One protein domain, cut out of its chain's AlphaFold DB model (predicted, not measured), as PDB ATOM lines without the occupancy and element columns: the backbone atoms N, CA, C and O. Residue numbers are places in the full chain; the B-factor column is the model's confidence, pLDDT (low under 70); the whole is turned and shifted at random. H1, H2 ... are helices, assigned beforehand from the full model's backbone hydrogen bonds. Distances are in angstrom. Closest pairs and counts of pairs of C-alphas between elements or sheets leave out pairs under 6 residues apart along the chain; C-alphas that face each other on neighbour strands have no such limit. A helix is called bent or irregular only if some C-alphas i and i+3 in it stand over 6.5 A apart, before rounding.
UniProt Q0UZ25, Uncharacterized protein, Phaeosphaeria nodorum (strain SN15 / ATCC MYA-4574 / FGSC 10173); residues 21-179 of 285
ATOM      1  N   PHE A  21      64.906 -33.686  26.201       96.25
ATOM      2  CA  PHE A  21      64.032 -33.873  25.048       96.25
ATOM      3  C   PHE A  21      62.553 -33.896  25.454       96.25
ATOM      4  O   PHE A  21      61.734 -33.235  24.817       96.25
ATOM      5  N   LEU A  22      62.214 -34.584  26.548       95.38
ATOM      6  CA  LEU A  22      60.854 -34.601  27.087       95.38
ATOM      7  C   LEU A  22      60.392 -33.202  27.522       95.38
ATOM      8  O   LEU A  22      59.290 -32.786  27.166       95.38
ATOM      9  N   PHE A  23      61.240 -32.446  28.227       94.81
ATOM     10  CA  PHE A  23      60.927 -31.063  28.593       94.81
ATOM     11  C   PHE A  23      60.763 -30.155  27.375       94.81
ATOM     12  O   PHE A  23      59.858 -29.325  27.365       94.81
ATOM     13  N   ALA A  24      61.573 -30.332  26.328       96.75
ATOM     14  CA  ALA A  24      61.417 -29.582  25.087       96.75
ATOM     15  C   ALA A  24      60.070 -29.876  24.406       96.75
ATOM     16  O   ALA A  24      59.426 -28.951  23.915       96.75
ATOM     17  N   ILE A  25      59.613 -31.134  24.419       97.06
ATOM     18  CA  ILE A  25      58.285 -31.502  23.908       97.06
ATOM     19  C   ILE A  25      57.189 -30.824  24.731       97.06
ATOM     20  O   ILE A  25      56.307 -30.203  24.144       97.06
ATOM     21  N   PHE A  26      57.239 -30.898  26.065       94.31
ATOM     22  CA  PHE A  26      56.219 -30.261  26.903       94.31
ATOM     23  C   PHE A  26      56.191 -28.743  26.739       94.31
ATOM     24  O   PHE A  26      55.113 -28.189  26.547       94.31
ATOM     25  N   ALA A  27      57.352 -28.087  26.689       95.12
ATOM     26  CA  ALA A  27      57.437 -26.654  26.421       95.12
ATOM     27  C   ALA A  27      56.880 -26.290  25.032       95.12
ATOM     28  O   ALA A  27      56.204 -25.273  24.883       95.12
ATOM     29  N   ALA A  28      57.119 -27.120  24.010       96.06
ATOM     30  CA  ALA A  28      56.569 -26.908  22.671       96.06
ATOM     31  C   ALA A  28      55.044 -27.096  22.628       96.06
ATOM     32  O   ALA A  28      54.354 -26.308  21.982       96.06
ATOM     33  N   VAL A  29      54.514 -28.108  23.325       95.00
ATOM     34  CA  VAL A  29      53.067 -28.337  23.454       95.00
ATOM     35  C   VAL A  29      52.413 -27.172  24.192       95.00
ATOM     36  O   VAL A  29      51.442 -26.613  23.691       95.00
ATOM     37  N   GLU A  30      52.971 -26.752  25.326       93.06
ATOM     38  CA  GLU A  30      52.482 -25.613  26.104       93.06
ATOM     39  C   GLU A  30      52.487 -24.322  25.274       93.06
ATOM     40  O   GLU A  30      51.455 -23.661  25.153       93.06
ATOM     41  N   ALA A  31      53.603 -24.003  24.610       95.19
ATOM     42  CA  ALA A  31      53.695 -22.843  23.727       95.19
ATOM     43  C   ALA A  31      52.687 -22.919  22.567       95.19
ATOM     44  O   ALA A  31      52.046 -21.920  22.236       95.19
ATOM     45  N   GLY A  32      52.507 -24.101  21.972       93.62
ATOM     46  CA  GLY A  32      51.516 -24.341  20.924       93.62
ATOM     47  C   GLY A  32      50.085 -24.099  21.404       93.62
ATOM     48  O   GLY A  32      49.324 -23.406  20.728       93.62
ATOM     49  N   LEU A  33      49.732 -24.599  22.593       90.69
ATOM     50  CA  LEU A  33      48.425 -24.372  23.215       90.69
ATOM     51  C   LEU A  33      48.203 -22.886  23.513       90.69
ATOM     52  O   LEU A  33      47.151 -22.348  23.167       90.69
ATOM     53  N   ILE A  34      49.198 -22.199  24.079       91.25
ATOM     54  CA  ILE A  34      49.115 -20.759  24.358       91.25
ATOM     55  C   ILE A  34      48.859 -19.981  23.063       91.25
ATOM     56  O   ILE A  34      47.942 -19.162  23.010       91.25
ATOM     57  N   LEU A  35      49.624 -20.247  21.999       93.19
ATOM     58  CA  LEU A  35      49.452 -19.569  20.712       93.19
ATOM     59  C   LEU A  35      48.097 -19.878  20.060       93.19
ATOM     60  O   LEU A  35      47.516 -18.987  19.441       93.19
ATOM     61  N   ALA A  36      47.574 -21.094  20.231       90.69
ATOM     62  CA  ALA A  36      46.266 -21.492  19.714       90.69
ATOM     63  C   ALA A  36      45.099 -20.808  20.450       90.69
ATOM     64  O   ALA A  36      44.125 -20.399  19.819       90.69
ATOM     65  N   ILE A  37      45.197 -20.647  21.774       90.38
ATOM     66  CA  ILE A  37      44.126 -20.072  22.608       90.38
ATOM     67  C   ILE A  37      44.150 -18.545  22.582       90.38
ATOM     68  O   ILE A  37      43.095 -17.910  22.610       90.38
ATOM     69  N   ARG A  38      45.337 -17.937  22.481       90.25
ATOM     70  CA  ARG A  38      45.523 -16.478  22.502       90.25
ATOM     71  C   ARG A  38      44.563 -15.695  21.588       90.25
ATOM     72  O   ARG A  38      43.985 -14.726  22.080       90.25
ATOM     73  N   PRO A  39      44.331 -16.060  20.308       90.12
ATOM     74  CA  PRO A  39      43.395 -15.324  19.456       90.12
ATOM     75  C   PRO A  39      41.924 -15.501  19.857       90.12
ATOM     76  O   PRO A  39      41.122 -14.611  19.584       90.12
ATOM     77  N   ALA A  40      41.547 -16.624  20.476       87.19
ATOM     78  CA  ALA A  40      40.190 -16.841  20.985       87.19
ATOM     79  C   ALA A  40      39.957 -16.054  22.282       87.19
ATOM     80  O   ALA A  40      38.933 -15.386  22.424       87.19
ATOM     81  N   TYR A  41      40.953 -16.040  23.168       87.06
ATOM     82  CA  TYR A  41      40.919 -15.265  24.405       87.06
ATOM     83  C   TYR A  41      40.874 -13.754  24.134       87.06
ATOM     84  O   TYR A  41      40.104 -13.031  24.756       87.06
ATOM     85  N   ALA A  42      41.609 -13.273  23.122       88.62
ATOM     86  CA  ALA A  42      41.558 -11.873  22.685       88.62
ATOM     87  C   ALA A  42      40.170 -11.431  22.177       88.62
ATOM     88  O   ALA A  42      39.882 -10.238  22.142       88.62
ATOM     89  N   LYS A  43      39.307 -12.380  21.790       90.75
ATOM     90  CA  LYS A  43      37.911 -12.137  21.393       90.75
ATOM     91  C   LYS A  43      36.931 -12.237  22.572       90.75
ATOM     92  O   LYS A  43      35.729 -12.168  22.345       90.75
ATOM     93  N   GLY A  44      37.426 -12.425  23.798       87.12
ATOM     94  CA  GLY A  44      36.611 -12.595  25.005       87.12
ATOM     95  C   GLY A  44      35.964 -13.976  25.137       87.12
ATOM     96  O   GLY A  44      34.962 -14.115  25.830       87.12
ATOM     97  N   ILE A  45      36.482 -14.998  24.445       89.81
ATOM     98  CA  ILE A  45      35.937 -16.360  24.501       89.81
ATOM     99  C   ILE A  45      36.738 -17.181  25.519       89.81
ATOM    100  O   ILE A  45      37.882 -17.550  25.260       89.81
ATOM    101  N   GLU A  46      36.119 -17.508  26.655       86.38
ATOM    102  CA  GLU A  46      36.780 -18.182  27.791       86.38
ATOM    103  C   GLU A  46      36.665 -19.720  27.770       86.38
ATOM    104  O   GLU A  46      37.489 -20.423  28.354       86.38
ATOM    105  N   TRP A  47      35.690 -20.272  27.038       88.88
ATOM    106  CA  TRP A  47      35.432 -21.721  26.961       88.88
ATOM    107  C   TRP A  47      36.652 -22.603  26.611       88.88
ATOM    108  O   TRP A  47      36.767 -23.689  27.185       88.88
ATOM    109  N   PRO A  48      37.579 -22.197  25.716       90.50
ATOM    110  CA  PRO A  48      38.777 -22.985  25.419       90.50
ATOM    111  C   PRO A  48      39.684 -23.208  26.635       90.50
ATOM    112  O   PRO A  48      40.219 -24.302  26.803       90.50
ATOM    113  N   VAL A  49      39.836 -22.191  27.491       87.81
ATOM    114  CA  VAL A  49      40.656 -22.275  28.711       87.81
ATOM    115  C   VAL A  49      40.006 -23.235  29.705       87.81
ATOM    116  O   VAL A  49      40.674 -24.124  30.232       87.81
ATOM    117  N   LEU A  50      38.686 -23.119  29.878       90.38
ATOM    118  CA  LEU A  50      37.910 -24.000  30.748       90.38
ATOM    119  C   LEU A  50      38.016 -25.472  30.320       90.38
ATOM    120  O   LEU A  50      38.248 -26.342  31.156       90.38
ATOM    121  N   LEU A  51      37.889 -25.757  29.018       91.50
ATOM    122  CA  LEU A  51      37.982 -27.119  28.481       91.50
ATOM    123  C   LEU A  51      39.331 -27.758  28.819       91.50
ATOM    124  O   LEU A  51      39.374 -28.894  29.292       91.50
ATOM    125  N   ILE A  52      40.428 -27.028  28.613       90.88
ATOM    126  CA  ILE A  52      41.778 -27.526  28.902       90.88
ATOM    127  C   ILE A  52      41.958 -27.752  30.404       90.88
ATOM    128  O   ILE A  52      42.516 -28.775  30.795       90.88
ATOM    129  N   GLY A  53      41.419 -26.862  31.242       90.75
ATOM    130  CA  GLY A  53      41.388 -27.046  32.694       90.75
ATOM    131  C   GLY A  53      40.653 -28.324  33.115       90.75
ATOM    132  O   GLY A  53      41.169 -29.093  33.924       90.75
ATOM    133  N   ILE A  54      39.487 -28.612  32.525       92.38
ATOM    134  CA  ILE A  54      38.722 -29.842  32.801       92.38
ATOM    135  C   ILE A  54      39.509 -31.085  32.367       92.38
ATOM    136  O   ILE A  54      39.594 -32.054  33.121       92.38
ATOM    137  N   VAL A  55      40.113 -31.062  31.176       93.19
ATOM    138  CA  VAL A  55      40.938 -32.177  30.682       93.19
ATOM    139  C   VAL A  55      42.138 -32.417  31.601       93.19
ATOM    140  O   VAL A  55      42.426 -33.569  31.931       93.19
ATOM    141  N   ALA A  56      42.801 -31.354  32.064       91.69
ATOM    142  CA  ALA A  56      43.896 -31.449  33.026       91.69
ATOM    143  C   ALA A  56      43.426 -32.040  34.365       91.69
ATOM    144  O   ALA A  56      44.075 -32.936  34.895       91.69
ATOM    145  N   PHE A  57      42.266 -31.613  34.870       91.06
ATOM    146  CA  PHE A  57      41.688 -32.125  36.113       91.06
ATOM    147  C   PHE A  57      41.360 -33.622  36.039       91.06
ATOM    148  O   PHE A  57      41.741 -34.388  36.925       91.06
ATOM    149  N   VAL A  58      40.715 -34.068  34.957       93.19
ATOM    150  CA  VAL A  58      40.420 -35.495  34.736       93.19
ATOM    151  C   VAL A  58      41.709 -36.306  34.581       93.19
ATOM    152  O   VAL A  58      41.824 -37.387  35.158       93.19
ATOM    153  N   SER A  59      42.695 -35.773  33.853       92.50
ATOM    154  CA  SER A  59      43.997 -36.425  33.668       92.50
ATOM    155  C   SER A  59      44.754 -36.562  34.990       92.50
ATOM    156  O   SER A  59      45.332 -37.617  35.247       92.50
ATOM    157  N   LEU A  60      44.695 -35.544  35.857       90.38
ATOM    158  CA  LEU A  60      45.296 -35.579  37.190       90.38
ATOM    159  C   LEU A  60      44.652 -36.670  38.043       90.38
ATOM    160  O   LEU A  60      45.362 -37.514  38.583       90.38
ATOM    161  N   ILE A  61      43.318 -36.716  38.118       88.62
ATOM    162  CA  ILE A  61      42.614 -37.757  38.885       88.62
ATOM    163  C   ILE A  61      42.952 -39.150  38.346       88.62
ATOM    164  O   ILE A  61      43.222 -40.061  39.129       88.62
ATOM    165  N   SER A  62      42.975 -39.316  37.022       91.25
ATOM    166  CA  SER A  62      43.297 -40.596  36.390       91.25
ATOM    167  C   SER A  62      44.730 -41.046  36.678       91.25
ATOM    168  O   SER A  62      44.949 -42.227  36.936       91.25
ATOM    169  N   GLY A  63      45.702 -40.133  36.617       88.00
ATOM    170  CA  GLY A  63      47.105 -40.435  36.905       88.00
ATOM    171  C   GLY A  63      47.364 -40.678  38.390       88.00
ATOM    172  O   GLY A  63      48.227 -41.477  38.746       88.00
ATOM    173  N   TYR A  64      46.580 -40.031  39.253       85.25
ATOM    174  CA  TYR A  64      46.736 -40.126  40.694       85.25
ATOM    175  C   TYR A  64      46.086 -41.372  41.304       85.25
ATOM    176  O   TYR A  64      46.588 -41.899  42.291       85.25
ATOM    177  N   LEU A  65      44.999 -41.883  40.716       84.25
ATOM    178  CA  LEU A  65      44.229 -43.021  41.232       84.25
ATOM    179  C   LEU A  65      45.046 -44.260  41.677       84.25
ATOM    180  O   LEU A  65      44.726 -44.796  42.739       84.25
ATOM    181  N   PRO A  66      46.077 -44.743  40.948       84.19
ATOM    182  CA  PRO A  66      46.842 -45.919  41.379       84.19
ATOM    183  C   PRO A  66      47.669 -45.681  42.652       84.19
ATOM    184  O   PRO A  66      47.860 -46.600  43.449       84.19
ATOM    185  N   VAL A  67      48.121 -44.449  42.894       83.19
ATOM    186  CA  VAL A  67      49.082 -44.143  43.960       83.19
ATOM    187  C   VAL A  67      48.543 -44.416  45.375       83.19
ATOM    188  O   VAL A  67      49.181 -45.163  46.123       83.19
ATOM    189  N   PRO A  68      47.368 -43.895  45.787       76.00
ATOM    190  CA  PRO A  68      46.828 -44.185  47.110       76.00
ATOM    191  C   PRO A  68      46.417 -45.657  47.259       76.00
ATOM    192  O   PRO A  68      46.505 -46.195  48.364       76.00
ATOM    193  N   LEU A  69      46.016 -46.336  46.176       79.38
ATOM    194  CA  LEU A  69      45.633 -47.753  46.219       79.38
ATOM    195  C   LEU A  69      46.829 -48.640  46.585       79.38
ATOM    196  O   LEU A  69      46.727 -49.496  47.468       79.38
ATOM    197  N   GLU A  70      47.986 -48.387  45.975       80.88
ATOM    198  CA  GLU A  70      49.220 -49.106  46.295       80.88
ATOM    199  C   GLU A  70      49.734 -48.789  47.707       80.88
ATOM    200  O   GLU A  70      50.161 -49.695  48.436       80.88
ATOM    201  N   LEU A  71      49.644 -47.523  48.130       77.38
ATOM    202  CA  LEU A  71      50.064 -47.082  49.464       77.38
ATOM    203  C   LEU A  71      49.264 -47.761  50.576       77.38
ATOM    204  O   LEU A  71      49.825 -48.189  51.593       77.38
ATOM    205  N   ILE A  72      47.947 -47.848  50.400       72.62
ATOM    206  CA  ILE A  72      47.063 -48.400  51.422       72.62
ATOM    207  C   ILE A  72      47.239 -49.920  51.520       72.62
ATOM    208  O   ILE A  72      47.340 -50.441  52.636       72.62
ATOM    209  N   LYS A  73      47.413 -50.614  50.384       74.06
ATOM    210  CA  LYS A  73      47.734 -52.053  50.355       74.06
ATOM    211  C   LYS A  73      49.000 -52.378  51.156       74.06
ATOM    212  O   LYS A  73      49.065 -53.396  51.837       74.06
ATOM    213  N   ARG A  74      49.994 -51.480  51.150       68.94
ATOM    214  CA  ARG A  74      51.286 -51.648  51.847       68.94
ATOM    215  C   ARG A  74      51.362 -50.959  53.220       68.94
ATOM    216  O   ARG A  74      52.463 -50.701  53.709       68.94
ATOM    217  N   ARG A  75      50.220 -50.676  53.873       67.69
ATOM    218  CA  ARG A  75      50.142 -50.091  55.237       67.69
ATOM    219  C   ARG A  75      50.871 -48.740  55.380       67.69
ATOM    220  O   ARG A  75      51.455 -48.459  56.428       67.69
ATOM    221  N   GLY A  76      50.844 -47.904  54.342       63.81
ATOM    222  CA  GLY A  76      51.443 -46.563  54.372       63.81
ATOM    223  C   GLY A  76      52.965 -46.543  54.213       63.81
ATOM    224  O   GLY A  76      53.587 -45.488  54.347       63.81
ATOM    225  N   ARG A  77      53.588 -47.684  53.891       69.12
ATOM    226  CA  ARG A  77      54.992 -47.708  53.484       69.12
ATOM    227  C   ARG A  77      55.093 -47.238  52.035       69.12
ATOM    228  O   ARG A  77      54.857 -48.008  51.108       69.12
ATOM    229  N   VAL A  78      55.454 -45.971  51.860       65.38
ATOM    230  CA  VAL A  78      55.811 -45.405  50.552       65.38
ATOM    231  C   VAL A  78      57.136 -46.031  50.109       65.38
ATOM    232  O   VAL A  78      58.202 -45.605  50.544       65.38
ATOM    233  N   VAL A  79      57.066 -47.109  49.326       63.28
ATOM    234  CA  VAL A  79      58.229 -47.753  48.700       63.28
ATOM    235  C   VAL A  79      58.208 -47.398  47.225       63.28
ATOM    236  O   VAL A  79      57.223 -47.682  46.553       63.28
ATOM    237  N   GLY A  80      59.294 -46.814  46.726       63.34
ATOM    238  CA  GLY A  80      59.457 -46.540  45.296       63.34
ATOM    239  C   GLY A  80      59.187 -45.101  44.857       63.34
ATOM    240  O   GLY A  80      59.376 -44.815  43.681       63.34
ATOM    241  N   ILE A  81      58.821 -44.191  45.769       74.94
ATOM    242  CA  ILE A  81      58.716 -42.755  45.469       74.94
ATOM    243  C   ILE A  81      59.813 -42.001  46.221       74.94
ATOM    244  O   ILE A  81      59.967 -42.157  47.433       74.94
ATOM    245  N   ASP A  82      60.589 -41.208  45.485       84.94
ATOM    246  CA  ASP A  82      61.659 -40.378  46.032       84.94
ATOM    247  C   ASP A  82      61.074 -39.118  46.695       84.94
ATOM    248  O   ASP A  82      60.284 -38.392  46.087       84.94
ATOM    249  N   PHE A  83      61.465 -38.840  47.943       85.88
ATOM    250  CA  PHE A  83      60.969 -37.674  48.681       85.88
ATOM    251  C   PHE A  83      61.335 -36.350  48.021       85.88
ATOM    252  O   PHE A  83      60.575 -35.396  48.140       85.88
ATOM    253  N   ILE A  84      62.469 -36.271  47.322       88.81
ATOM    254  CA  ILE A  84      62.893 -35.050  46.636       88.81
ATOM    255  C   ILE A  84      61.906 -34.751  45.509       88.81
ATOM    256  O   ILE A  84      61.421 -33.626  45.409       88.81
ATOM    257  N   PHE A  85      61.540 -35.763  44.722       89.00
ATOM    258  CA  PHE A  85      60.533 -35.613  43.673       89.00
ATOM    259  C   PHE A  85      59.180 -35.180  44.253       89.00
ATOM    260  O   PHE A  85      58.602 -34.201  43.789       89.00
ATOM    261  N   LEU A  86      58.748 -35.834  45.334       89.50
ATOM    262  CA  LEU A  86      57.508 -35.511  46.042       89.50
ATOM    263  C   LEU A  86      57.481 -34.059  46.551       89.50
ATOM    264  O   LEU A  86      56.478 -33.362  46.441       89.50
ATOM    265  N   THR A  87      58.605 -33.570  47.084       91.12
ATOM    266  CA  THR A  87      58.703 -32.177  47.539       91.12
ATOM    267  C   THR A  87      58.701 -31.175  46.392       91.12
ATOM    268  O   THR A  87      58.137 -30.097  46.553       91.12
ATOM    269  N   ILE A  88      59.302 -31.506  45.243       92.69
ATOM    270  CA  ILE A  88      59.289 -30.636  44.060       92.69
ATOM    271  C   ILE A  88      57.860 -30.510  43.520       92.69
ATOM    272  O   ILE A  88      57.434 -29.399  43.211       92.69
ATOM    273  N   ASP A  89      57.114 -31.616  43.468       91.62
ATOM    274  CA  ASP A  89      55.709 -31.618  43.052       91.62
ATOM    275  C   ASP A  89      54.833 -30.791  44.010       91.62
ATOM    276  O   ASP A  89      54.132 -29.866  43.588       91.62
ATOM    277  N   TRP A  90      54.992 -31.008  45.322       93.75
ATOM    278  CA  TRP A  90      54.288 -30.229  46.341       93.75
ATOM    279  C   TRP A  90      54.609 -28.732  46.265       93.75
ATOM    280  O   TRP A  90      53.703 -27.903  46.340       93.75
ATOM    281  N   LEU A  91      55.884 -28.361  46.087       95.69
ATOM    282  CA  LEU A  91      56.288 -26.961  45.923       95.69
ATOM    283  C   LEU A  91      55.663 -26.344  44.667       95.69
ATOM    284  O   LEU A  91      55.213 -25.200  44.719       95.69
ATOM    285  N   GLY A  92      55.596 -27.091  43.563       93.94
ATOM    286  CA  GLY A  92      54.938 -26.655  42.333       93.94
ATOM    287  C   GLY A  92      53.458 -26.334  42.548       93.94
ATOM    288  O   GLY A  92      53.011 -25.231  42.219       93.94
ATOM    289  N   ALA A  93      52.710 -27.253  43.164       93.62
ATOM    290  CA  ALA A  93      51.295 -27.046  43.479       93.62
ATOM    291  C   ALA A  93      51.086 -25.911  44.499       93.62
ATOM    292  O   ALA A  93      50.190 -25.080  44.335       93.62
ATOM    293  N   PHE A  94      51.946 -25.820  45.518       94.81
ATOM    294  CA  PHE A  94      51.874 -24.798  46.562       94.81
ATOM    295  C   PHE A  94      52.126 -23.390  46.013       94.81
ATOM    296  O   PHE A  94      51.338 -22.479  46.272       94.81
ATOM    297  N   PHE A  95      53.181 -23.200  45.214       96.06
ATOM    298  CA  PHE A  95      53.455 -21.903  44.594       96.06
ATOM    299  C   PHE A  95      52.399 -21.523  43.555       96.06
ATOM    300  O   PHE A  95      52.044 -20.348  43.470       96.06
ATOM    301  N   SER A  96      51.842 -22.495  42.828       93.81
ATOM    302  CA  SER A  96      50.728 -22.252  41.898       93.81
ATOM    303  C   SER A  96      49.464 -21.792  42.633       93.81
ATOM    304  O   SER A  96      48.805 -20.847  42.200       93.81
ATOM    305  N   LEU A  97      49.164 -22.389  43.791       94.38
ATOM    306  CA  LEU A  97      48.064 -21.958  44.655       94.38
ATOM    307  C   LEU A  97      48.299 -20.542  45.205       94.38
ATOM    308  O   LEU A  97      47.393 -19.713  45.165       94.38
ATOM    309  N   LEU A  98      49.509 -20.244  45.694       94.19
ATOM    310  CA  LEU A  98      49.851 -18.909  46.195       94.19
ATOM    311  C   LEU A  98      49.749 -17.838  45.104       94.19
ATOM    312  O   LEU A  98      49.237 -16.752  45.370       94.19
ATOM    313  N   ALA A  99      50.202 -18.144  43.886       93.94
ATOM    314  CA  ALA A  99      50.095 -17.235  42.750       93.94
ATOM    315  C   ALA A  99      48.633 -16.910  42.423       93.94
ATOM    316  O   ALA A  99      48.314 -15.752  42.171       93.94
ATOM    317  N   LEU A 100      47.745 -17.905  42.486       92.62
ATOM    318  CA  LEU A 100      46.315 -17.715  42.253       92.62
ATOM    319  C   LEU A 100      45.645 -16.892  43.364       92.62
ATOM    320  O   LEU A 100      44.846 -16.009  43.081       92.62
ATOM    321  N   VAL A 101      45.992 -17.143  44.630       91.69
ATOM    322  CA  VAL A 101      45.464 -16.373  45.775       91.69
ATOM    323  C   VAL A 101      45.935 -14.913  45.749       91.69
ATOM    324  O   VAL A 101      45.240 -14.037  46.256       91.69
ATOM    325  N   ALA A 102      47.099 -14.637  45.160       93.12
ATOM    326  CA  ALA A 102      47.623 -13.282  45.008       93.12
ATOM    327  C   ALA A 102      46.979 -12.488  43.851       93.12
ATOM    328  O   ALA A 102      47.195 -11.278  43.757       93.12
ATOM    329  N   GLN A 103      46.222 -13.137  42.959       90.06
ATOM    330  CA  GLN A 103      45.504 -12.473  41.867       90.06
ATOM    331  C   GLN A 103      44.190 -11.840  42.358       90.06
ATOM    332  O   GLN A 103      43.629 -12.244  43.371       90.06
ATOM    333  N   ASN A 104      43.693 -10.829  41.634       84.38
ATOM    334  CA  ASN A 104      42.448 -10.129  41.987       84.38
ATOM    335  C   ASN A 104      41.188 -10.949  41.663       84.38
ATOM    336  O   ASN A 104      40.199 -10.870  42.384       84.38
ATOM    337  N   GLU A 105      41.239 -11.733  40.585       87.38
ATOM    338  CA  GLU A 105      40.164 -12.631  40.164       87.38
ATOM    339  C   GLU A 105      40.540 -14.066  40.527       87.38
ATOM    340  O   GLU A 105      41.615 -14.542  40.161       87.38
ATOM    341  N   PHE A 106      39.661 -14.755  41.252       85.50
ATOM    342  CA  PHE A 106      39.922 -16.111  41.721       85.50
ATOM    343  C   PHE A 106      39.304 -17.154  40.783       85.50
ATOM    344  O   PHE A 106      38.081 -17.288  40.715       85.50
ATOM    345  N   ASP A 107      40.145 -17.944  40.108       89.19
ATOM    346  CA  ASP A 107      39.690 -19.090  39.316       89.19
ATOM    347  C   ASP A 107      39.491 -20.329  40.206       89.19
ATOM    348  O   ASP A 107      40.434 -21.006  40.623       89.19
ATOM    349  N   VAL A 108      38.227 -20.650  40.485       90.44
ATOM    350  CA  VAL A 108      37.849 -21.772  41.356       90.44
ATOM    351  C   VAL A 108      38.296 -23.125  40.792       90.44
ATOM    352  O   VAL A 108      38.610 -24.028  41.575       90.44
ATOM    353  N   LEU A 109      38.345 -23.291  39.466       90.81
ATOM    354  CA  LEU A 109      38.694 -24.566  38.842       90.81
ATOM    355  C   LEU A 109      40.174 -24.879  39.067       90.81
ATOM    356  O   LEU A 109      40.502 -25.936  39.614       90.81
ATOM    357  N   PHE A 110      41.062 -23.944  38.719       88.94
ATOM    358  CA  PHE A 110      42.498 -24.119  38.954       88.94
ATOM    359  C   PHE A 110      42.838 -24.081  40.447       88.94
ATOM    360  O   PHE A 110      43.680 -24.856  40.901       88.94
ATOM    361  N   GLY A 111      42.133 -23.272  41.243       92.31
ATOM    362  CA  GLY A 111      42.314 -23.235  42.695       92.31
ATOM    363  C   GLY A 111      41.997 -24.568  43.363       92.31
ATOM    364  O   GLY A 111      42.774 -25.047  44.188       92.31
ATOM    365  N   THR A 112      40.897 -25.212  42.963       92.38
ATOM    366  CA  THR A 112      40.523 -26.536  43.479       92.38
ATOM    367  C   THR A 112      41.516 -27.606  43.033       92.38
ATOM    368  O   THR A 112      41.903 -28.439  43.849       92.38
ATOM    369  N   LEU A 113      41.971 -27.572  41.774       92.69
ATOM    370  CA  LEU A 113      42.988 -28.493  41.252       92.69
ATOM    371  C   LEU A 113      44.290 -28.420  42.067       92.69
ATOM    372  O   LEU A 113      44.785 -29.449  42.529       92.69
ATOM    373  N   TYR A 114      44.825 -27.214  42.285       93.50
ATOM    374  CA  TYR A 114      46.066 -27.025  43.040       93.50
ATOM    375  C   TYR A 114      45.903 -27.375  44.520       93.50
ATOM    376  O   TYR A 114      46.776 -28.024  45.095       93.50
ATOM    377  N   ALA A 115      44.776 -27.009  45.139       93.25
ATOM    378  CA  ALA A 115      44.494 -27.361  46.530       93.25
ATOM    379  C   ALA A 115      44.362 -28.878  46.717       93.25
ATOM    380  O   ALA A 115      44.879 -29.429  47.694       93.25
ATOM    381  N   LEU A 116      43.698 -29.555  45.775       91.75
ATOM    382  CA  LEU A 116      43.567 -31.005  45.763       91.75
ATOM    383  C   LEU A 116      44.947 -31.658  45.677       91.75
ATOM    384  O   LEU A 116      45.243 -32.486  46.531       91.75
ATOM    385  N   CYS A 117      45.787 -31.236  44.725       91.88
ATOM    386  CA  CYS A 117      47.152 -31.740  44.560       91.88
ATOM    387  C   CYS A 117      47.980 -31.558  45.846       91.88
ATOM    388  O   CYS A 117      48.440 -32.533  46.431       91.88
ATOM    389  N   CYS A 118      48.035 -30.335  46.390       93.00
ATOM    390  CA  CYS A 118      48.699 -30.051  47.667       93.00
ATOM    391  C   CYS A 118      48.222 -30.966  48.805       93.00
ATOM    392  O   CYS A 118      49.033 -31.468  49.581       93.00
ATOM    393  N   THR A 119      46.907 -31.174  48.919       91.44
ATOM    394  CA  THR A 119      46.312 -32.001  49.979       91.44
ATOM    395  C   THR A 119      46.727 -33.457  49.832       91.44
ATOM    396  O   THR A 119      47.142 -34.097  50.795       91.44
ATOM    397  N   ILE A 120      46.621 -33.974  48.616       88.75
ATOM    398  CA  ILE A 120      46.984 -35.334  48.243       88.75
ATOM    399  C   ILE A 120      48.457 -35.613  48.575       88.75
ATOM    400  O   ILE A 120      48.755 -36.559  49.310       88.75
ATOM    401  N   GLU A 121      49.359 -34.732  48.158       90.38
ATOM    402  CA  GLU A 121      50.792 -34.884  48.393       90.38
ATOM    403  C   GLU A 121      51.125 -34.790  49.890       90.38
ATOM    404  O   GLU A 121      51.881 -35.602  50.437       90.38
ATOM    405  N   MET A 122      50.453 -33.888  50.619       89.81
ATOM    406  CA  MET A 122      50.548 -33.837  52.080       89.81
ATOM    407  C   MET A 122      50.090 -35.139  52.739       89.81
ATOM    408  O   MET A 122      50.719 -35.582  53.703       89.81
ATOM    409  N   THR A 123      49.026 -35.779  52.244       87.88
ATOM    410  CA  THR A 123      48.569 -37.062  52.802       87.88
ATOM    411  C   THR A 123      49.569 -38.190  52.558       87.88
ATOM    412  O   THR A 123      49.750 -39.026  53.445       87.88
ATOM    413  N   MET A 124      50.279 -38.193  51.426       86.44
ATOM    414  CA  MET A 124      51.340 -39.170  51.164       86.44
ATOM    415  C   MET A 124      52.534 -38.997  52.101       86.44
ATOM    416  O   MET A 124      52.967 -39.969  52.731       86.44
ATOM    417  N   VAL A 125      53.029 -37.764  52.253       88.19
ATOM    418  CA  VAL A 125      54.122 -37.453  53.190       88.19
ATOM    419  C   VAL A 125      53.715 -37.808  54.618       88.19
ATOM    420  O   VAL A 125      54.464 -38.482  55.331       88.19
ATOM    421  N   ALA A 126      52.507 -37.413  55.028       87.94
ATOM    422  CA  ALA A 126      51.978 -37.714  56.352       87.94
ATOM    423  C   ALA A 126      51.884 -39.226  56.591       87.94
ATOM    424  O   ALA A 126      52.312 -39.696  57.641       87.94
ATOM    425  N   SER A 127      51.397 -39.998  55.615       84.62
ATOM    426  CA  SER A 127      51.325 -41.463  55.690       84.62
ATOM    427  C   SER A 127      52.705 -42.088  55.919       84.62
ATOM    428  O   SER A 127      52.876 -42.893  56.842       84.62
ATOM    429  N   HIS A 128      53.722 -41.641  55.172       85.62
ATOM    430  CA  HIS A 128      55.091 -42.118  55.367       85.62
ATOM    431  C   HIS A 128      55.650 -41.745  56.744       85.62
ATOM    432  O   HIS A 128      56.262 -42.576  57.417       85.62
ATOM    433  N   TRP A 129      55.437 -40.508  57.197       84.81
ATOM    434  CA  TRP A 129      55.870 -40.073  58.525       84.81
ATOM    435  C   TRP A 129      55.181 -40.858  59.638       84.81
ATOM    436  O   TRP A 129      55.854 -41.325  60.557       84.81
ATOM    437  N   ILE A 130      53.868 -41.077  59.545       85.94
ATOM    438  CA  ILE A 130      53.110 -41.902  60.493       85.94
ATOM    439  C   ILE A 130      53.699 -43.315  60.548       85.94
ATOM    440  O   ILE A 130      53.935 -43.844  61.639       85.94
ATOM    441  N   TRP A 131      54.005 -43.910  59.392       85.12
ATOM    442  CA  TRP A 131      54.681 -45.203  59.321       85.12
ATOM    443  C   TRP A 131      56.066 -45.164  59.985       85.12
ATOM    444  O   TRP A 131      56.391 -46.049  60.782       85.12
ATOM    445  N   LEU A 132      56.863 -44.121  59.736       82.88
ATOM    446  CA  LEU A 132      58.201 -43.949  60.305       82.88
ATOM    447  C   LEU A 132      58.158 -43.859  61.837       82.88
ATOM    448  O   LEU A 132      58.964 -44.505  62.517       82.88
ATOM    449  N   PHE A 133      57.212 -43.094  62.385       83.19
ATOM    450  CA  PHE A 133      57.013 -42.958  63.827       83.19
ATOM    451  C   PHE A 133      56.523 -44.264  64.456       83.19
ATOM    452  O   PHE A 133      57.088 -44.704  65.458       83.19
ATOM    453  N   ARG A 134      55.537 -44.932  63.843       82.62
ATOM    454  CA  ARG A 134      54.962 -46.185  64.354       82.62
ATOM    455  C   ARG A 134      55.954 -47.349  64.331       82.62
ATOM    456  O   ARG A 134      56.011 -48.127  65.277       82.62
ATOM    457  N   THR A 135      56.757 -47.467  63.276       81.75
ATOM    458  CA  THR A 135      57.734 -48.561  63.121       81.75
ATOM    459  C   THR A 135      59.071 -48.282  63.803       81.75
ATOM    460  O   THR A 135      59.950 -49.139  63.784       81.75
ATOM    461  N   ARG A 136      59.258 -47.113  64.434       81.31
ATOM    462  CA  ARG A 136      60.532 -46.721  65.063       81.31
ATOM    463  C   ARG A 136      61.034 -47.749  66.080       81.31
ATOM    464  O   ARG A 136      62.227 -48.037  66.098       81.31
ATOM    465  N   ALA A 137      60.139 -48.311  66.895       78.88
ATOM    466  CA  ALA A 137      60.496 -49.331  67.881       78.88
ATOM    467  C   ALA A 137      60.915 -50.657  67.218       78.88
ATOM    468  O   ALA A 137      61.915 -51.246  67.614       78.88
ATOM    469  N   MET A 138      60.201 -51.076  66.169       77.38
ATOM    470  CA  MET A 138      60.486 -52.313  65.430       77.38
ATOM    471  C   MET A 138      61.787 -52.205  64.629       77.38
ATOM    472  O   MET A 138      62.611 -53.107  64.656       77.38
ATOM    473  N   ARG A 139      62.038 -51.047  64.005       77.12
ATOM    474  CA  ARG A 139      63.298 -50.751  63.305       77.12
ATOM    475  C   ARG A 139      64.496 -50.714  64.246       77.12
ATOM    476  O   ARG A 139      65.589 -51.091  63.838       77.12
ATOM    477  N   LYS A 140      64.306 -50.265  65.492       79.31
ATOM    478  CA  LYS A 140      65.367 -50.301  66.503       79.31
ATOM    479  C   LYS A 140      65.735 -51.748  66.852       79.31
ATOM    480  O   LYS A 140      66.915 -52.063  66.824       79.31
ATOM    481  N   ARG A 141      64.738 -52.619  67.060       79.88
ATOM    482  CA  ARG A 141      64.944 -54.058  67.308       79.88
ATOM    483  C   ARG A 141      65.573 -54.782  66.115       79.88
ATOM    484  O   ARG A 141      66.537 -55.508  66.290       79.88
ATOM    485  N   ALA A 142      65.101 -54.525  64.896       78.00
ATOM    486  CA  ALA A 142      65.688 -55.111  63.688       78.00
ATOM    487  C   ALA A 142      67.174 -54.734  63.535       78.00
ATOM    488  O   ALA A 142      68.008 -55.589  63.253       78.00
ATOM    489  N   LYS A 143      67.521 -53.473  63.837       76.69
ATOM    490  CA  LYS A 143      68.910 -52.999  63.829       76.69
ATOM    491  C   LYS A 143      69.763 -53.602  64.953       76.69
ATOM    492  O   LYS A 143      70.962 -53.757  64.771       76.69
ATOM    493  N   GLU A 144      69.169 -53.938  66.098       81.50
ATOM    494  CA  GLU A 144      69.847 -54.662  67.188       81.50
ATOM    495  C   GLU A 144      70.163 -56.118  66.802       81.50
ATOM    496  O   GLU A 144      71.161 -56.667  67.261       81.50
ATOM    497  N   HIS A 145      69.366 -56.715  65.912       74.75
ATOM    498  CA  HIS A 145      69.590 -58.052  65.357       74.75
ATOM    499  C   HIS A 145      70.399 -58.060  64.045       74.75
ATOM    500  O   HIS A 145      70.516 -59.112  63.424       74.75
ATOM    501  N   ASP A 146      70.947 -56.912  63.629       78.81
ATOM    502  CA  ASP A 146      71.671 -56.708  62.360       78.81
ATOM    503  C   ASP A 146      70.889 -57.178  61.113       78.81
ATOM    504  O   ASP A 146      71.458 -57.552  60.091       78.81
ATOM    505  N   GLN A 147      69.554 -57.157  61.200       75.56
ATOM    506  CA  GLN A 147      68.637 -57.535  60.126       75.56
ATOM    507  C   GLN A 147      67.999 -56.291  59.506       75.56
ATOM    508  O   GLN A 147      67.657 -55.320  60.194       75.56
ATOM    509  N   SER A 148      67.783 -56.319  58.190       75.12
ATOM    510  CA  SER A 148      66.995 -55.285  57.521       75.12
ATOM    511  C   SER A 148      65.526 -55.336  57.967       75.12
ATOM    512  O   SER A 148      64.997 -56.386  58.338       75.12
ATOM    513  N   PHE A 149      64.822 -54.202  57.894       70.25
ATOM    514  CA  PHE A 149      63.393 -54.128  58.232       70.25
ATOM    515  C   PHE A 149      62.544 -55.102  57.400       70.25
ATOM    516  O   PHE A 149      61.566 -55.637  57.908       70.25
ATOM    517  N   ASP A 150      62.916 -55.349  56.143       74.25
ATOM    518  CA  ASP A 150      62.205 -56.292  55.273       74.25
ATOM    519  C   ASP A 150      62.594 -57.768  55.521       74.25
ATOM    520  O   ASP A 150      61.901 -58.658  55.042       74.25
ATOM    521  N   GLU A 151      63.660 -58.036  56.286       75.25
ATOM    522  CA  GLU A 151      64.152 -59.394  56.583       75.25
ATOM    523  C   GLU A 151      63.700 -59.908  57.954       75.25
ATOM    524  O   GLU A 151      63.567 -61.113  58.146       75.25
ATOM    525  N   SER A 152      63.443 -59.012  58.910       76.56
ATOM    526  CA  SER A 152      62.996 -59.419  60.245       76.56
ATOM    527  C   SER A 152      61.595 -60.049  60.215       76.56
ATOM    528  O   SER A 152      60.637 -59.437  59.731       76.56
ATOM    529  N   GLU A 153      61.454 -61.249  60.789       78.50
ATOM    530  CA  GLU A 153      60.189 -62.006  60.838       78.50
ATOM    531  C   GLU A 153      59.042 -61.186  61.456       78.50
ATOM    532  O   GLU A 153      57.932 -61.160  60.923       78.50
ATOM    533  N   GLU A 154      59.338 -60.427  62.520       79.88
ATOM    534  CA  GLU A 154      58.387 -59.539  63.206       79.88
ATOM    535  C   GLU A 154      57.798 -58.480  62.249       79.88
ATOM    536  O   GLU A 154      56.614 -58.142  62.317       79.88
ATOM    537  N   CYS A 155      58.608 -57.959  61.321       73.50
ATOM    538  CA  CYS A 155      58.162 -56.964  60.347       73.50
ATOM    539  C   CYS A 155      57.436 -57.600  59.158       73.50
ATOM    540  O   CYS A 155      56.499 -56.988  58.645       73.50
ATOM    541  N   ILE A 156      57.809 -58.814  58.744       78.31
ATOM    542  CA  ILE A 156      57.099 -59.565  57.697       78.31
ATOM    543  C   ILE A 156      55.677 -59.903  58.164       78.31
ATOM    544  O   ILE A 156      54.713 -59.648  57.440       78.31
ATOM    545  N   GLU A 157      55.520 -60.394  59.396       81.62
ATOM    546  CA  GLU A 157      54.203 -60.694  59.972       81.62
ATOM    547  C   GLU A 157      53.355 -59.423  60.154       81.62
ATOM    548  O   GLU A 157      52.137 -59.415  59.972       81.62
ATOM    549  N   TRP A 158      53.992 -58.301  60.486       79.38
ATOM    550  CA  TRP A 158      53.299 -57.021  60.562       79.38
ATOM    551  C   TRP A 158      52.822 -56.532  59.182       79.38
ATOM    552  O   TRP A 158      51.716 -55.995  59.069       79.38
ATOM    553  N   GLN A 159      53.630 -56.739  58.134       77.25
ATOM    554  CA  GLN A 159      53.279 -56.403  56.750       77.25
ATOM    555  C   GLN A 159      52.169 -57.309  56.190       77.25
ATOM    556  O   GLN A 159      51.317 -56.815  55.452       77.25
ATOM    557  N   SER A 160      52.123 -58.595  56.567       75.62
ATOM    558  CA  SER A 160      51.111 -59.548  56.076       75.62
ATOM    559  C   SER A 160      49.693 -59.235  56.559       75.62
ATOM    560  O   SER A 160      48.722 -59.550  55.881       75.62
ATOM    561  N   LYS A 161      49.553 -58.520  57.682       79.62
ATOM    562  CA  LYS A 161      48.266 -58.033  58.205       79.62
ATOM    563  C   LYS A 161      47.728 -56.816  57.428       79.62
ATOM    564  O   LYS A 161      47.024 -56.001  58.020       79.62
ATOM    565  N   GLY A 162      48.129 -56.593  56.176       71.25
ATOM    566  CA  GLY A 162      47.706 -55.455  55.347       71.25
ATOM    567  C   GLY A 162      46.186 -55.351  55.173       71.25
ATOM    568  O   GLY A 162      45.462 -56.318  55.381       71.25
ATOM    569  N   VAL A 163      45.693 -54.155  54.839       68.75
ATOM    570  CA  VAL A 163      44.268 -53.936  54.540       68.75
ATOM    571  C   VAL A 163      44.084 -54.019  53.028       68.75
ATOM    572  O   VAL A 163      44.600 -53.168  52.303       68.75
ATOM    573  N   ASP A 164      43.335 -55.016  52.559       69.12
ATOM    574  CA  ASP A 164      43.007 -55.162  51.141       69.12
ATOM    575  C   ASP A 164      41.900 -54.185  50.744       69.12
ATOM    576  O   ASP A 164      40.703 -54.432  50.910       69.12
ATOM    577  N   LEU A 165      42.320 -53.037  50.215       67.75
ATOM    578  CA  LEU A 165      41.401 -51.973  49.836       67.75
ATOM    579  C   LEU A 165      40.485 -52.362  48.677       67.75
ATOM    580  O   LEU A 165      39.341 -51.930  48.652       67.75
ATOM    581  N   GLU A 166      40.960 -53.208  47.763       67.75
ATOM    582  CA  GLU A 166      40.136 -53.760  46.686       67.75
ATOM    583  C   GLU A 166      38.977 -54.579  47.256       67.75
ATOM    584  O   GLU A 166      37.841 -54.386  46.839       67.75
ATOM    585  N   ALA A 167      39.217 -55.419  48.267       71.25
ATOM    586  CA  ALA A 167      38.155 -56.192  48.911       71.25
ATOM    587  C   ALA A 167      37.120 -55.280  49.593       71.25
ATOM    588  O   ALA A 167      35.914 -55.501  49.467       71.25
ATOM    589  N   ILE A 168      37.575 -54.211  50.259       74.38
ATOM    590  CA  ILE A 168      36.685 -53.212  50.869       74.38
ATOM    591  C   ILE A 168      35.893 -52.464  49.789       74.38
ATOM    592  O   ILE A 168      34.675 -52.342  49.902       74.38
ATOM    593  N   LEU A 169      36.551 -52.007  48.724       77.88
ATOM    594  CA  LEU A 169      35.929 -51.271  47.625       77.88
ATOM    595  C   LEU A 169      34.874 -52.127  46.909       77.88
ATOM    596  O   LEU A 169      33.734 -51.688  46.760       77.88
ATOM    597  N   TRP A 170      35.210 -53.370  46.548       75.38
ATOM    598  CA  TRP A 170      34.280 -54.326  45.937       75.38
ATOM    599  C   TRP A 170      33.109 -54.676  46.859       75.38
ATOM    600  O   TRP A 170      31.981 -54.822  46.379       75.38
ATOM    601  N   SER A 171      33.334 -54.746  48.177       77.81
ATOM    602  CA  SER A 171      32.251 -54.949  49.147       77.81
ATOM    603  C   SER A 171      31.286 -53.758  49.206       77.81
ATOM    604  O   SER A 171      30.081 -53.953  49.361       77.81
ATOM    605  N   LEU A 172      31.782 -52.530  49.025       78.31
ATOM    606  CA  LEU A 172      30.956 -51.321  49.004       78.31
ATOM    607  C   LEU A 172      30.170 -51.186  47.695       78.31
ATOM    608  O   LEU A 172      28.978 -50.886  47.741       78.31
ATOM    609  N   PHE A 173      30.802 -51.452  46.547       80.50
ATOM    610  CA  PHE A 173      30.116 -51.453  45.250       80.50
ATOM    611  C   PHE A 173      29.035 -52.539  45.178       80.50
ATOM    612  O   PHE A 173      27.893 -52.229  44.848       80.50
ATOM    613  N   SER A 174      29.335 -53.772  45.607       77.19
ATOM    614  CA  SER A 174      28.336 -54.859  45.631       77.19
ATOM    615  C   SER A 174      27.154 -54.550  46.553       77.19
ATOM    616  O   SER A 174      26.018 -54.916  46.259       77.19
ATOM    617  N   LYS A 175      27.405 -53.856  47.670       73.12
ATOM    618  CA  LYS A 175      26.356 -53.461  48.615       73.12
ATOM    619  C   LYS A 175      25.438 -52.381  48.044       73.12
ATOM    620  O   LYS A 175      24.246 -52.406  48.331       73.12
ATOM    621  N   LYS A 176      25.963 -51.472  47.219       74.25
ATOM    622  CA  LYS A 176      25.152 -50.487  46.496       74.25
ATOM    623  C   LYS A 176      24.239 -51.161  45.464       74.25
ATOM    624  O   LYS A 176      23.037 -50.924  45.495       74.25
ATOM    625  N   ASP A 177      24.773 -52.093  44.675       64.88
ATOM    626  CA  ASP A 177      23.982 -52.865  43.701       64.88
ATOM    627  C   ASP A 177      22.912 -53.758  44.356       64.88
ATOM    628  O   ASP A 177      21.892 -54.081  43.748       64.88
ATOM    629  N   GLN A 178      23.140 -54.222  45.588       62.03
ATOM    630  CA  GLN A 178      22.146 -54.994  46.336       62.03
ATOM    631  C   GLN A 178      21.016 -54.103  46.872       62.03
ATOM    632  O   GLN A 178      19.852 -54.446  46.705       62.03
ATOM    633  N   VAL A 179      21.346 -52.924  47.407       61.94
ATOM    634  CA  VAL A 179      20.352 -51.944  47.876       61.94
ATOM    635  C   VAL A 179      19.474 -51.431  46.731       61.94
ATOM    636  O   VAL A 179      18.262 -51.330  46.907       61.94
TER     637      VAL A 179
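What this domain is: This is residues 21 to 179 of the 285 residues of an uncharacterized protein of Phaeosphaeria nodorum (strain SN15 / ATCC MYA-4574 / FGSC 10173) (UniProt Q0UZ25). Two helical hairpins, H1 with H2 and H4 with H5, make a loose, stretched-out body in which H2 and H5 run nearly side by side with a thin contact. H3 follows H2, the short helices H6 and H7 make a small head beyond the end of H5, and the free ends, residues 21 to 32 of H1 and 167 to 179 of H8, stick out. The 159 printed residues hold eight named helices, H1 to H8 in chain order, and no named strand; the class is all helix. The whole is loose, with a radius of gyration of the C-alphas of 21.6 A, and spans 70 by 46 by 33 A.

Where its parts are: Find C-alpha 21 at (64.032, -33.873, 25.048); from there H1 runs 29.7 A to residue 41. It is only just irregular, with C-alphas 36 and 39 at 6.8 A. Next come H2, residues 47 to 64, 25.6 A, and H3, residues 66 to 73, 10.9 A. H4, residues 83 to 101, measures 26.5 A. Look for C-alpha 108 at (37.849, -21.772, 41.356), where H5 begins; it runs 37.7 A to residue 134. H6 is residues 136 to 144, 12.4 A, and H7 residues 153 to 160, 10.5 A. H8, residues 165 to 179, 21.1 A, ends at C-alpha 179, (20.352, -51.944, 47.876).

How they stand to each other: Start at the hairpin of H1 and H2: they only just touch, with 3 pairs of C-alphas within 8 A, closest at Ile 37 and Pro 48, 6.7 A, a shallow tilt of 31 degrees, opposite ways. H2 and H5 only just touch, also with 3 pairs, closest at the C-alphas of Phe 57 and Leu 113, 6.4 A, a shallow tilt of 15 degrees, the same way. H2 and H3 meet only through their link. H4 and H5, a hairpin, touch through 18 pairs, closest at the C-alphas of Ala 93 and Tyr 114, 5.2 A; the shallow tilt of 34 degrees is only just short of steep. H5 and H6 meet only through their link. H6 and H7 are close but not clearly touching, the C-alphas of Met 138 and Cys 155 being 7.3 A apart. H8 only just touches H3, with 3 pairs and with residue 165 alone, closest at the C-alphas of Lys 73 and Leu 165, 6.4 A, about perpendicular at 79 degrees. H1 and H4 are apart. Each O i to N i+4 pair is within hydrogen-bond range in H2 to H8, and 15 of 17 in H1.

The domain as a whole: The C-alphas farthest apart are those of Lys 43 and His 145, 71.0 A. The printed part has no cut, and no link is long. Mean pLDDT of the printed part is 84.5; look for values under 70 at residues 74 to 80, 163 to 166 and 177 to 179.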